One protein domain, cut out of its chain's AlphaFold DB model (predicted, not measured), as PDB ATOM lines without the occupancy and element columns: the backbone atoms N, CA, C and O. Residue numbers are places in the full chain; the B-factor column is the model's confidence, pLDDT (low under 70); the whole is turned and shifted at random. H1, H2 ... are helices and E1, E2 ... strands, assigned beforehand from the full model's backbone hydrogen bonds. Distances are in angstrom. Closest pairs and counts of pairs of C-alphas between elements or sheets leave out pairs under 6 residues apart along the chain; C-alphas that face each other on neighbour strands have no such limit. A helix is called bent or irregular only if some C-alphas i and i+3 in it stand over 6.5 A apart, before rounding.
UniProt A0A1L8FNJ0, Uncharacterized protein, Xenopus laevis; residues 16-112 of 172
ATOM      1  N   ALA A  16      98.884  73.505 105.879       36.38
ATOM      2  CA  ALA A  16      98.521  74.825 106.404       36.38
ATOM      3  C   ALA A  16      97.341  74.787 107.400       36.38
ATOM      4  O   ALA A  16      97.265  75.607 108.317       36.38
ATOM      5  N   ARG A  17      96.428  73.813 107.261       33.41
ATOM      6  CA  ARG A  17      95.322  73.604 108.209       33.41
ATOM      7  C   ARG A  17      95.804  73.127 109.581       33.41
ATOM      8  O   ARG A  17      95.280  73.600 110.584       33.41
ATOM      9  N   LEU A  18      96.793  72.235 109.633       30.69
ATOM     10  CA  LEU A  18      97.315  71.679 110.886       30.69
ATOM     11  C   LEU A  18      98.238  72.671 111.606       30.69
ATOM     12  O   LEU A  18      98.101  72.847 112.815       30.69
ATOM     13  N   TYR A  19      99.086  73.400 110.868       35.50
ATOM     14  CA  TYR A  19      99.952  74.438 111.447       35.50
ATOM     15  C   TYR A  19      99.154  75.544 112.147       35.50
ATOM     16  O   TYR A  19      99.506  75.950 113.253       35.50
ATOM     17  N   ASN A  20      98.040  75.987 111.557       44.75
ATOM     18  CA  ASN A  20      97.211  77.030 112.163       44.75
ATOM     19  C   ASN A  20      96.503  76.570 113.451       44.75
ATOM     20  O   ASN A  20      96.317  77.386 114.350       44.75
ATOM     21  N   ILE A  21      96.122  75.290 113.553       43.28
ATOM     22  CA  ILE A  21      95.418  74.736 114.723       43.28
ATOM     23  C   ILE A  21      96.392  74.486 115.883       43.28
ATOM     24  O   ILE A  21      96.116  74.906 117.007       43.28
ATOM     25  N   ILE A  22      97.551  73.870 115.623       39.19
ATOM     26  CA  ILE A  22      98.570  73.596 116.656       39.19
ATOM     27  C   ILE A  22      99.127  74.916 117.212       39.19
ATOM     28  O   ILE A  22      99.137  75.121 118.426       39.19
ATOM     29  N   ALA A  23      99.432  75.879 116.333       53.22
ATOM     30  CA  ALA A  23      99.867  77.214 116.741       53.22
ATOM     31  C   ALA A  23      98.787  78.012 117.498       53.22
ATOM     32  O   ALA A  23      99.099  79.047 118.086       53.22
ATOM     33  N   TYR A  24      97.513  77.608 117.447       57.84
ATOM     34  CA  TYR A  24      96.423  78.230 118.204       57.84
ATOM     35  C   TYR A  24      96.294  77.619 119.607       57.84
ATOM     36  O   TYR A  24      96.134  78.354 120.580       57.84
ATOM     37  N   ALA A  25      96.432  76.296 119.738       57.84
ATOM     38  CA  ALA A  25      96.351  75.600 121.023       57.84
ATOM     39  C   ALA A  25      97.504  75.968 121.978       57.84
ATOM     40  O   ALA A  25      97.251  76.339 123.125       57.84
ATOM     41  N   GLU A  26      98.754  75.949 121.500       60.50
ATOM     42  CA  GLU A  26      99.934  76.318 122.303       60.50
ATOM     43  C   GLU A  26      99.897  77.791 122.736       60.50
ATOM     44  O   GLU A  26     100.184  78.133 123.887       60.50
ATOM     45  N   ARG A  27      99.429  78.670 121.842       66.38
ATOM     46  CA  ARG A  27      99.228  80.098 122.118       66.38
ATOM     47  C   ARG A  27      98.222  80.331 123.241       66.38
ATOM     48  O   ARG A  27      98.455  81.177 124.099       66.38
ATOM     49  N   ASN A  28      97.131  79.566 123.273       67.88
ATOM     50  CA  ASN A  28      96.111  79.695 124.313       67.88
ATOM     51  C   ASN A  28      96.617  79.263 125.696       67.88
ATOM     52  O   ASN A  28      96.188  79.838 126.695       67.88
ATOM     53  N   HIS A  29      97.532  78.291 125.778       73.12
ATOM     54  CA  HIS A  29      98.171  77.931 127.048       73.12
ATOM     55  C   HIS A  29      99.105  79.048 127.536       73.12
ATOM     56  O   HIS A  29      98.974  79.503 128.670       73.12
ATOM     57  N   HIS A  30      99.958  79.573 126.654       78.06
ATOM     58  CA  HIS A  30     100.874  80.671 126.976       78.06
ATOM     59  C   HIS A  30     100.141  81.955 127.413       78.06
ATOM     60  O   HIS A  30     100.592  82.665 128.312       78.06
ATOM     61  N   LEU A  31      98.975  82.245 126.825       80.69
ATOM     62  CA  LEU A  31      98.140  83.387 127.213       80.69
ATOM     63  C   LEU A  31      97.594  83.276 128.646       80.69
ATOM     64  O   LEU A  31      97.440  84.302 129.305       80.69
ATOM     65  N   LYS A  32      97.336  82.061 129.153       82.12
ATOM     66  CA  LYS A  32      96.890  81.856 130.544       82.12
ATOM     67  C   LYS A  32      97.999  82.177 131.541       82.12
ATOM     68  O   LYS A  32      97.736  82.852 132.531       82.12
ATOM     69  N   THR A  33      99.225  81.747 131.255       85.50
ATOM     70  CA  THR A  33     100.395  82.061 132.086       85.50
ATOM     71  C   THR A  33     100.693  83.557 132.063       85.50
ATOM     72  O   THR A  33     100.843  84.165 133.115       85.50
ATOM     73  N   LEU A  34     100.661  84.185 130.879       84.88
ATOM     74  CA  LEU A  34     100.817  85.637 130.757       84.88
ATOM     75  C   LEU A  34      99.751  86.407 131.547       84.88
ATOM     76  O   LEU A  34     100.079  87.403 132.183       84.88
ATOM     77  N   LYS A  35      98.489  85.953 131.528       87.12
ATOM     78  CA  LYS A  35      97.409  86.573 132.311       87.12
ATOM     79  C   LYS A  35      97.768  86.654 133.792       87.12
ATOM     80  O   LYS A  35      97.629  87.724 134.379       87.12
ATOM     81  N   ALA A  36      98.194  85.530 134.367       89.56
ATOM     82  CA  ALA A  36      98.568  85.444 135.774       89.56
ATOM     83  C   ALA A  36      99.731  86.395 136.083       89.56
ATOM     84  O   ALA A  36      99.610  87.233 136.969       89.56
ATOM     85  N   ASP A  37     100.773  86.379 135.249       91.69
ATOM     86  CA  ASP A  37     101.934  87.266 135.367       91.69
ATOM     87  C   ASP A  37     101.563  88.760 135.375       91.69
ATOM     88  O   ASP A  37     102.114  89.535 136.155       91.69
ATOM     89  N   PHE A  38     100.647  89.200 134.504       89.19
ATOM     90  CA  PHE A  38     100.209  90.599 134.482       89.19
ATOM     91  C   PHE A  38      99.386  90.959 135.723       89.19
ATOM     92  O   PHE A  38      99.556  92.047 136.269       89.19
ATOM     93  N   ILE A  39      98.520  90.063 136.194       90.81
ATOM     94  CA  ILE A  39      97.728  90.308 137.407       90.81
ATOM     95  C   ILE A  39      98.644  90.389 138.636       90.81
ATOM     96  O   ILE A  39      98.519  91.336 139.413       90.81
ATOM     97  N   ASP A  40      99.620  89.489 138.760       94.38
ATOM     98  CA  ASP A  40     100.584  89.470 139.870       94.38
ATOM     99  C   ASP A  40     101.481  90.715 139.888       94.38
ATOM    100  O   ASP A  40     101.863  91.211 140.948       94.38
ATOM    101  N   ARG A  41     101.766  91.293 138.714       94.25
ATOM    102  CA  ARG A  41     102.468  92.582 138.578       94.25
ATOM    103  C   ARG A  41     101.581  93.801 138.882       94.25
ATOM    104  O   ARG A  41     102.042  94.930 138.727       94.25
ATOM    105  N   GLY A  42     100.325  93.597 139.286       93.44
ATOM    106  CA  GLY A  42      99.395  94.653 139.691       93.44
ATOM    107  C   GLY A  42      98.620  95.315 138.548       93.44
ATOM    108  O   GLY A  42      98.060  96.395 138.740       93.44
ATOM    109  N   TYR A  43      98.571  94.715 137.352       93.31
ATOM    110  CA  TYR A  43      97.761  95.251 136.253       93.31
ATOM    111  C   TYR A  43      96.265  95.012 136.497       93.31
ATOM    112  O   TYR A  43      95.854  93.984 137.032       93.31
ATOM    113  N   ASN A  44      95.424  95.953 136.049       93.62
ATOM    114  CA  ASN A  44      93.972  95.841 136.192       93.62
ATOM    115  C   ASN A  44      93.438  94.618 135.409       93.62
ATOM    116  O   ASN A  44      93.590  94.578 134.181       93.62
ATOM    117  N   PRO A  45      92.758  93.663 136.072       90.00
ATOM    118  CA  PRO A  45      92.305  92.427 135.440       90.00
ATOM    119  C   PRO A  45      91.333  92.665 134.279       90.00
ATOM    120  O   PRO A  45      91.385  91.925 133.302       90.00
ATOM    121  N   MET A  46      90.515  93.726 134.309       89.75
ATOM    122  CA  MET A  46      89.594  94.029 133.204       89.75
ATOM    123  C   MET A  46      90.335  94.403 131.917       89.75
ATOM    124  O   MET A  46      89.916  94.018 130.826       89.75
ATOM    125  N   ILE A  47      91.449  95.130 132.038       86.25
ATOM    126  CA  ILE A  47      92.276  95.512 130.888       86.25
ATOM    127  C   ILE A  47      92.963  94.268 130.328       86.25
ATOM    128  O   ILE A  47      92.921  94.027 129.122       86.25
ATOM    129  N   VAL A  48      93.558  93.453 131.202       87.25
ATOM    130  CA  VAL A  48      94.239  92.214 130.809       87.25
ATOM    131  C   VAL A  48      93.265  91.262 130.104       87.25
ATOM    132  O   VAL A  48      93.584  90.745 129.034       87.25
ATOM    133  N   ASP A  49      92.052  91.099 130.632       86.50
ATOM    134  CA  ASP A  49      91.015  90.267 130.018       86.50
ATOM    135  C   ASP A  49      90.560  90.784 128.662       86.50
ATOM    136  O   ASP A  49      90.419  90.002 127.721       86.50
ATOM    137  N   GLN A  50      90.402  92.098 128.516       85.31
ATOM    138  CA  GLN A  50      90.065  92.696 127.231       85.31
ATOM    139  C   GLN A  50      91.149  92.432 126.174       85.31
ATOM    140  O   GLN A  50      90.822  92.108 125.029       85.31
ATOM    141  N   TYR A  51      92.429  92.537 126.547       83.38
ATOM    142  CA  TYR A  51      93.547  92.244 125.648       83.38
ATOM    143  C   TYR A  51      93.620  90.763 125.282       83.38
ATOM    144  O   TYR A  51      93.734  90.436 124.102       83.38
ATOM    145  N   ILE A  52      93.502  89.862 126.258       83.31
ATOM    146  CA  ILE A  52      93.521  88.416 126.000       83.31
ATOM    147  C   ILE A  52      92.361  88.031 125.089       83.31
ATOM    148  O   ILE A  52      92.580  87.363 124.083       83.31
ATOM    149  N   HIS A  53      91.156  88.518 125.378       80.81
ATOM    150  CA  HIS A  53      89.975  88.276 124.558       80.81
ATOM    151  C   HIS A  53      90.130  88.820 123.125       80.81
ATOM    152  O   HIS A  53      89.631  88.233 122.168       80.81
ATOM    153  N   ALA A  54      90.835  89.937 122.932       76.25
ATOM    154  CA  ALA A  54      91.127  90.445 121.594       76.25
ATOM    155  C   ALA A  54      92.123  89.557 120.823       76.25
ATOM    156  O   ALA A  54      91.980  89.405 119.611       76.25
ATOM    157  N   VAL A  55      93.106  88.970 121.512       77.38
ATOM    158  CA  VAL A  55      94.179  88.151 120.916       77.38
ATOM    159  C   VAL A  55      93.740  86.705 120.657       77.38
ATOM    160  O   VAL A  55      94.255  86.063 119.739       77.38
ATOM    161  N   THR A  56      92.780  86.183 121.422       80.94
ATOM    162  CA  THR A  56      92.218  84.843 121.195       80.94
ATOM    163  C   THR A  56      91.250  84.809 120.017       80.94
ATOM    164  O   THR A  56      91.099  83.769 119.387       80.94
ATOM    165  N   ARG A  57      90.614  85.927 119.650       86.06
ATOM    166  CA  ARG A  57      89.660  85.948 118.533       86.06
ATOM    167  C   ARG A  57      90.330  85.681 117.189       86.06
ATOM    168  O   ARG A  57      91.343  86.278 116.836       86.06
ATOM    169  N   VAL A  58      89.696  84.828 116.385       87.44
ATOM    170  CA  VAL A  58      90.177  84.509 115.037       87.44
ATOM    171  C   VAL A  58      89.997  85.726 114.112       87.44
ATOM    172  O   VAL A  58      88.886  86.263 114.021       87.44
ATOM    173  N   PRO A  59      91.050  86.180 113.406       90.00
ATOM    174  CA  PRO A  59      90.941  87.311 112.495       90.00
ATOM    175  C   PRO A  59      90.251  86.919 111.181       90.00
ATOM    176  O   PRO A  59      90.610  85.934 110.538       90.00
ATOM    177  N   LEU A  60      89.303  87.744 110.735       90.25
ATOM    178  CA  LEU A  60      88.738  87.700 109.387       90.25
ATOM    179  C   LEU A  60      89.502  88.686 108.506       90.25
ATOM    180  O   LEU A  60      89.264  89.895 108.563       90.25
ATOM    181  N   LEU A  61      90.441  88.168 107.714       90.06
ATOM    182  CA  LEU A  61      91.297  88.987 106.862       90.06
ATOM    183  C   LEU A  61      90.545  89.453 105.610       90.06
ATOM    184  O   LEU A  61      90.151  88.642 104.774       90.06
ATOM    185  N   VAL A  62      90.399  90.768 105.450       91.00
ATOM    186  CA  VAL A  62      89.728  91.393 104.301       91.00
ATOM    187  C   VAL A  62      90.600  92.511 103.741       91.00
ATOM    188  O   VAL A  62      91.301  93.201 104.476       91.00
ATOM    189  N   THR A  63      90.595  92.709 102.427       92.12
ATOM    190  CA  THR A  63      91.245  93.884 101.833       92.12
ATOM    191  C   THR A  63      90.474  95.145 102.217       92.12
ATOM    192  O   THR A  63      89.251  95.178 102.095       92.12
ATOM    193  N   TYR A  64      91.170  96.182 102.682       90.75
ATOM    194  CA  TYR A  64      90.538  97.442 103.057       90.75
ATOM    195  C   TYR A  64      89.717  98.018 101.895       90.75
ATOM    196  O   TYR A  64      90.246  98.273 100.814       90.75
ATOM    197  N   ASN A  65      88.427  98.243 102.150       89.00
ATOM    198  CA  ASN A  65      87.512  98.965 101.278       89.00
ATOM    199  C   ASN A  65      86.642  99.886 102.162       89.00
ATOM    200  O   ASN A  65      85.948  99.376 103.048       89.00
ATOM    201  N   PRO A  66      86.637 101.217 101.937       87.75
ATOM    202  CA  PRO A  66      85.829 102.174 102.700       87.75
ATOM    203  C   PRO A  66      84.322 101.888 102.737       87.75
ATOM    204  O   PRO A  66      83.637 102.412 103.615       87.75
ATOM    205  N   GLN A  67      83.799 101.080 101.811       88.88
ATOM    206  CA  GLN A  67      82.392 100.672 101.764       88.88
ATOM    207  C   GLN A  67      82.056  99.560 102.776       88.88
ATOM    208  O   GLN A  67      80.900  99.393 103.149       88.88
ATOM    209  N   LEU A  68      83.052  98.833 103.295       86.94
ATOM    210  CA  LEU A  68      82.864  97.691 104.203       86.94
ATOM    211  C   LEU A  68      82.802  98.084 105.692       86.94
ATOM    212  O   LEU A  68      83.137  97.287 106.571       86.94
ATOM    213  N   ARG A  69      82.352  99.303 106.019       84.56
ATOM    214  CA  ARG A  69      82.255  99.790 107.415       84.56
ATOM    215  C   ARG A  69      81.349  98.919 108.289       84.56
ATOM    216  O   ARG A  69      81.581  98.790 109.489       84.56
ATOM    217  N   THR A  70      80.344  98.289 107.688       91.81
ATOM    218  CA  THR A  70      79.364  97.429 108.364       91.81
ATOM    219  C   THR A  70      79.850  95.995 108.583       91.81
ATOM    220  O   THR A  70      79.153  95.229 109.245       91.81
ATOM    221  N   LEU A  71      81.054  95.623 108.127       91.88
ATOM    222  CA  LEU A  71      81.575  94.251 108.213       91.88
ATOM    223  C   LEU A  71      81.592  93.700 109.648       91.88
ATOM    224  O   LEU A  71      81.275  92.536 109.870       91.88
ATOM    225  N   ARG A  72      81.891  94.546 110.644       91.12
ATOM    226  CA  ARG A  72      81.811  94.165 112.067       91.12
ATOM    227  C   ARG A  72      80.399  93.770 112.491       91.12
ATOM    228  O   ARG A  72      80.251  92.872 113.310       91.12
ATOM    229  N   LYS A  73      79.378  94.464 111.979       93.75
ATOM    230  CA  LYS A  73      77.973  94.157 112.259       93.75
ATOM    231  C   LYS A  73      77.588  92.844 111.579       93.75
ATOM    232  O   LYS A  73      77.125  91.946 112.259       93.75
ATOM    233  N   VAL A  74      77.924  92.692 110.298       93.44
ATOM    234  CA  VAL A  74      77.670  91.464 109.529       93.44
ATOM    235  C   VAL A  74      78.295  90.232 110.193       93.44
ATOM    236  O   VAL A  74      77.625  89.217 110.338       93.44
ATOM    237  N   ALA A  75      79.546  90.322 110.657       92.25
ATOM    238  CA  ALA A  75      80.212  89.218 111.351       92.25
ATOM    239  C   ALA A  75      79.496  88.804 112.650       92.25
ATOM    240  O   ALA A  75      79.501  87.628 112.995       92.25
ATOM    241  N   ARG A  76      78.870  89.754 113.361       94.00
ATOM    242  CA  ARG A  76      78.051  89.456 114.546       94.00
ATOM    243  C   ARG A  76      76.705  88.853 114.163       94.00
ATOM    244  O   ARG A  76      76.333  87.829 114.720       94.00
ATOM    245  N   ASP A  77      76.013  89.456 113.201       95.25
ATOM    246  CA  ASP A  77      74.674  89.035 112.777       95.25
ATOM    247  C   ASP A  77      74.700  87.610 112.186       95.25
ATOM    248  O   ASP A  77      73.800  86.809 112.424       95.25
ATOM    249  N   LEU A  78      75.773  87.257 111.467       93.81
ATOM    250  CA  LEU A  78      75.958  85.929 110.874       93.81
ATOM    251  C   LEU A  78      76.589  84.899 111.820       93.81
ATOM    252  O   LEU A  78      76.691  83.730 111.441       93.81
ATOM    253  N   GLN A  79      76.964  85.277 113.046       94.56
ATOM    254  CA  GLN A  79      77.618  84.371 113.997       94.56
ATOM    255  C   GLN A  79      76.774  83.126 114.284       94.56
ATOM    256  O   GLN A  79      77.294  82.012 114.309       94.56
ATOM    257  N   GLY A  80      75.454  83.296 114.402       94.62
ATOM    258  CA  GLY A  80      74.530  82.182 114.609       94.62
ATOM    259  C   GLY A  80      74.579  81.136 113.490       94.62
ATOM    260  O   GLY A  80      74.286  79.973 113.735       94.62
ATOM    261  N   THR A  81      75.003  81.508 112.277       94.44
ATOM    262  CA  THR A  81      75.200  80.556 111.173       94.44
ATOM    263  C   THR A  81      76.438  79.692 111.391       94.44
ATOM    264  O   THR A  81      76.384  78.495 111.126       94.44
ATOM    265  N   LEU A  82      77.527  80.266 111.915       91.12
ATOM    266  CA  LEU A  82      78.738  79.514 112.259       91.12
ATOM    267  C   LEU A  82      78.481  78.541 113.413       91.12
ATOM    268  O   LEU A  82      79.019  77.442 113.420       91.12
ATOM    269  N   HIS A  83      77.616  78.913 114.359       95.25
ATOM    270  CA  HIS A  83      77.283  78.079 115.517       95.25
ATOM    271  C   HIS A  83      76.354  76.899 115.213       95.25
ATOM    272  O   HIS A  83      76.184  76.044 116.077       95.25
ATOM    273  N   LYS A  84      75.784  76.814 114.003       95.62
ATOM    274  CA  LYS A  84      75.007  75.637 113.566       95.62
ATOM    275  C   LYS A  84      75.871  74.385 113.407       95.62
ATOM    276  O   LYS A  84      75.351  73.279 113.492       95.62
ATOM    277  N   ASP A  85      77.165  74.560 113.152       95.06
ATOM    278  CA  ASP A  85      78.142  73.480 113.047       95.06
ATOM    279  C   ASP A  85      78.979  73.447 114.335       95.06
ATOM    280  O   ASP A  85      79.645  74.425 114.679       95.06
ATOM    281  N   GLU A  86      78.957  72.321 115.054       92.38
ATOM    282  CA  GLU A  86      79.683  72.149 116.323       92.38
ATOM    283  C   GLU A  86      81.202  72.335 116.175       92.38
ATOM    284  O   GLU A  86      81.862  72.895 117.055       92.38
ATOM    285  N   ARG A  87      81.781  71.958 115.029       91.25
ATOM    286  CA  ARG A  87      83.206  72.178 114.768       91.25
ATOM    287  C   ARG A  87      83.497  73.662 114.580       91.25
ATOM    288  O   ARG A  87      84.492  74.161 115.102       91.25
ATOM    289  N   LEU A  88      82.653  74.373 113.835       87.69
ATOM    290  CA  LEU A  88      82.822  75.812 113.612       87.69
ATOM    291  C   LEU A  88      82.556  76.627 114.877       87.69
ATOM    292  O   LEU A  88      83.264  77.601 115.112       87.69
ATOM    293  N   LYS A  89      81.622  76.199 115.723       89.94
ATOM    294  CA  LYS A  89      81.377  76.770 117.051       89.94
ATOM    295  C   LYS A  89      82.603  76.673 117.960       89.94
ATOM    296  O   LYS A  89      82.928  77.641 118.639       89.94
ATOM    297  N   GLY A  90      83.319  75.546 117.924       87.06
ATOM    298  CA  GLY A  90      84.578  75.382 118.657       87.06
ATOM    299  C   GLY A  90      85.713  76.276 118.140       87.06
ATOM    300  O   GLY A  90      86.519  76.770 118.925       87.06
ATOM    301  N   ILE A  91      85.773  76.509 116.825       86.56
ATOM    302  CA  ILE A  91      86.805  77.353 116.195       86.56
ATOM    303  C   ILE A  91      86.490  78.848 116.366       86.56
ATOM    304  O   ILE A  91      87.397  79.649 116.587       86.56
ATOM    305  N   PHE A  92      85.216  79.226 116.268       89.56
ATOM    306  CA  PHE A  92      84.719  80.599 116.338       89.56
ATOM    307  C   PHE A  92      83.711  80.738 117.487       89.56
ATOM    308  O   PHE A  92      82.512  80.903 117.238       89.56
ATOM    309  N   PRO A  93      84.165  80.678 118.752       88.62
ATOM    310  CA  PRO A  93      83.277  80.902 119.891       88.62
ATOM    311  C   PRO A  93      82.668  82.308 119.820       88.62
ATOM    312  O   PRO A  93      81.452  82.471 119.908       88.62
ATOM    313  N   ASP A  94      83.505  83.295 119.503       90.81
ATOM    314  CA  ASP A  94      83.128  84.685 119.282       90.81
ATOM    315  C   ASP A  94      83.130  85.052 117.794       90.81
ATOM    316  O   ASP A  94      83.830  84.415 116.994       90.81
ATOM    317  N   PRO A  95      82.418  86.130 117.409       91.38
ATOM    318  CA  PRO A  95      82.496  86.681 116.066       91.38
ATOM    319  C   PRO A  95      83.950  86.902 115.642       91.38
ATOM    320  O   PRO A  95      84.732  87.451 116.427       91.38
ATOM    321  N   PRO A  96      84.340  86.557 114.407       90.62
ATOM    322  CA  PRO A  96      85.678  86.848 113.910       90.62
ATOM    323  C   PRO A  96      86.010  88.340 114.022       90.62
ATOM    324  O   PRO A  96      85.137  89.199 113.850       90.62
ATOM    325  N   LEU A  97      87.265  88.675 114.322       88.94
ATOM    326  CA  LEU A  97      87.722  90.063 114.390       88.94
ATOM    327  C   LEU A  97      88.088  90.546 112.976       88.94
ATOM    328  O   LEU A  97      89.028  90.008 112.395       88.94
ATOM    329  N   PRO A  98      87.410  91.552 112.393       89.81
ATOM    330  CA  PRO A  98      87.782  92.031 111.066       89.81
ATOM    331  C   PRO A  98      89.179  92.649 111.083       89.81
ATOM    332  O   PRO A  98      89.419  93.629 111.794       89.81
ATOM    333  N   ALA A  99      90.076  92.082 110.285       90.06
ATOM    334  CA  ALA A  99      91.438  92.548 110.097       90.06
ATOM    335  C   ALA A  99      91.590  93.031 108.655       90.06
ATOM    336  O   ALA A  99      91.323  92.289 107.709       90.06
ATOM    337  N   PHE A 100      92.005  94.283 108.476       90.81
ATOM    338  CA  PHE A 100      92.141  94.867 107.150       90.81
ATOM    339  C   PHE A 100      93.586  94.799 106.670       90.81
ATOM    340  O   PHE A 100      94.481  95.347 107.308       90.81
ATOM    341  N   ARG A 101      93.803  94.173 105.513       89.62
ATOM    342  CA  ARG A 101      95.061  94.300 104.772       89.62
ATOM    343  C   ARG A 101      94.979  95.458 103.790       89.62
ATOM    344  O   ARG A 101      93.919  95.729 103.222       89.62
ATOM    345  N   GLN A 102      96.110  96.102 103.547       88.31
ATOM    346  CA  GLN A 102      96.207  97.116 102.507       88.31
ATOM    347  C   GLN A 102      95.970  96.471 101.126       88.31
ATOM    348  O   GLN A 102      96.499  95.382 100.870       88.31
ATOM    349  N   PRO A 103      95.178  97.090 100.231       88.56
ATOM    350  CA  PRO A 103      95.116  96.660  98.839       88.56
ATOM    351  C   PRO A 103      96.497  96.784  98.181       88.56
ATOM    352  O   PRO A 103      97.292  97.637  98.591       88.56
ATOM    353  N   PRO A 104      96.804  95.959  97.165       83.56
ATOM    354  CA  PRO A 104      98.045  96.106  96.419       83.56
ATOM    355  C   PRO A 104      98.109  97.526  95.853       83.56
ATOM    356  O   PRO A 104      97.229  97.954  95.112       83.56
ATOM    357  N   ASN A 105      99.130  98.276  96.258       85.06
ATOM    358  CA  ASN A 105      99.364  99.607  95.720       85.06
ATOM    359  C   ASN A 105     100.122  99.507  94.391       85.06
ATOM    360  O   ASN A 105     100.715  98.476  94.065       85.06
ATOM    361  N   LEU A 106     100.116 100.601  93.629       82.44
ATOM    362  CA  LEU A 106     100.777 100.658  92.330       82.44
ATOM    363  C   LEU A 106     102.260 100.265  92.431       82.44
ATOM    364  O   LEU A 106     102.754  99.530  91.587       82.44
ATOM    365  N   LYS A 107     102.947 100.653  93.514       81.88
ATOM    366  CA  LYS A 107     104.323 100.224  93.794       81.88
ATOM    367  C   LYS A 107     104.438  98.702  93.909       81.88
ATOM    368  O   LYS A 107     105.290  98.124  93.259       81.88
ATOM    369  N   ALA A 108     103.589  98.036  94.685       78.25
ATOM    370  CA  ALA A 108     103.618  96.582  94.849       78.25
ATOM    371  C   ALA A 108     103.365  95.837  93.528       78.25
ATOM    372  O   ALA A 108     103.928  94.763  93.318       78.25
ATOM    373  N   LEU A 109     102.555  96.419  92.636       80.25
ATOM    374  CA  LEU A 109     102.335  95.900  91.286       80.25
ATOM    375  C   LEU A 109     103.563  96.135  90.390       80.25
ATOM    376  O   LEU A 109     104.065  95.187  89.793       80.25
ATOM    377  N   ILE A 110     104.095  97.363  90.361       78.19
ATOM    378  CA  ILE A 110     105.210  97.762  89.485       78.19
ATOM    379  C   ILE A 110     106.552  97.168  89.934       78.19
ATOM    380  O   ILE A 110     107.370  96.791  89.107       78.19
ATOM    381  N   THR A 111     106.817  97.049  91.237       72.06
ATOM    382  CA  THR A 111     108.082  96.491  91.751       72.06
ATOM    383  C   THR A 111     108.250  95.019  91.373       72.06
ATOM    384  O   THR A 111     109.376  94.569  91.201       72.06
ATOM    385  N   ARG A 112     107.153  94.273  91.176       60.41
ATOM    386  CA  ARG A 112     107.215  92.916  90.608       60.41
ATOM    387  C   ARG A 112     107.461  92.908  89.098       60.41
ATOM    388  O   ARG A 112     107.996  91.929  88.598       60.41
TER     389      ARG A 112
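What this domain is: This is residues 16 to 112 of the 172 residues of an uncharacterized protein of Xenopus laevis (UniProt A0A1L8FNJ0). A short ribbon of two parallel strands, E1 and E2, lies in the middle of a loose, three-armed shape. One arm is a helical hairpin of H1 and H2, side by side; another is the loop of H3, H4 and H5 that leads from E1 back to E2; the third ends in H6, which sticks out with residues 105 to 112. The printed part has 97 residues, with six named helices and two named strands in the order H1, H2, E1, H3, H4, H5, E2, H6, and its class is mostly helix. The whole is loose, with a radius of gyration of the C-alphas of 17.2 A and spans of 50 by 37 by 30 A.

Where its parts are: H1, residues 16 to 40, begins with C-alpha 16 at (98.521, 74.825, 106.404), is 36.6 A long and has a kink of 26 degrees near residue 30. H2, residues 45 to 56, is 16.1 A long. E1, residues 59 to 63, is 12.5 A long and begins with C-alpha 59 at (90.941, 87.311, 112.495). H3, residues 68 to 77, is 14.7 A long and irregular: C-alphas 69 and 72 are 7.3 A apart. H4 is residues 79 to 82 and H5 residues 86 to 91. E2, residues 97 to 101, is 12.8 A long. H6, residues 106 to 112, ends with C-alpha 112 at (107.215, 92.916, 90.608).

How they stand to each other: H1 and H2 form a helical hairpin. They touch, H1 with residues 28 to 39 alone, and the closest C-alphas, of Ile 39 and Pro 45, are 6.1 A apart. Their lines stand at a shallow tilt of 8 degrees, opposite ways. E1 and E2 are parallel neighbours, with 34 degrees between their directions; N 60 and O 97, at 2.8 A, and N 99 and O 60, at 2.9 A, are within hydrogen-bond range. E1, H3, H4, H5 and E2 make a strand-helix-strand unit, two parallel neighbour strands with helices between them along the chain. The closest C-alphas of H3 and E2, of Arg 72 and Pro 98, are 6.4 A apart. H3 and H4 meet only through their link. H4 and H5 are close but not clearly touching, the C-alphas of Leu 82 and Leu 88 being closest at 5.7 A. H1 and H5 are apart. Every O i to N i+4 pair is within hydrogen-bond range in H2 and H5; the figures are 18 of 21 in H1, 4 of 6 in H3 and 2 of 3 in H6, and H4 is too short for such a pair.

The domain as a whole: The C-alphas farthest apart, of Asp 40 and Ile 110, are 51.3 A apart. Residues 105 to 112, of which 106 to 112 belong to H6, stand free. The printed part has no cut, and its links between named elements are tight. Mean pLDDT of the printed part is 82.5, with residues 16 to 28 and residue 112 under 70.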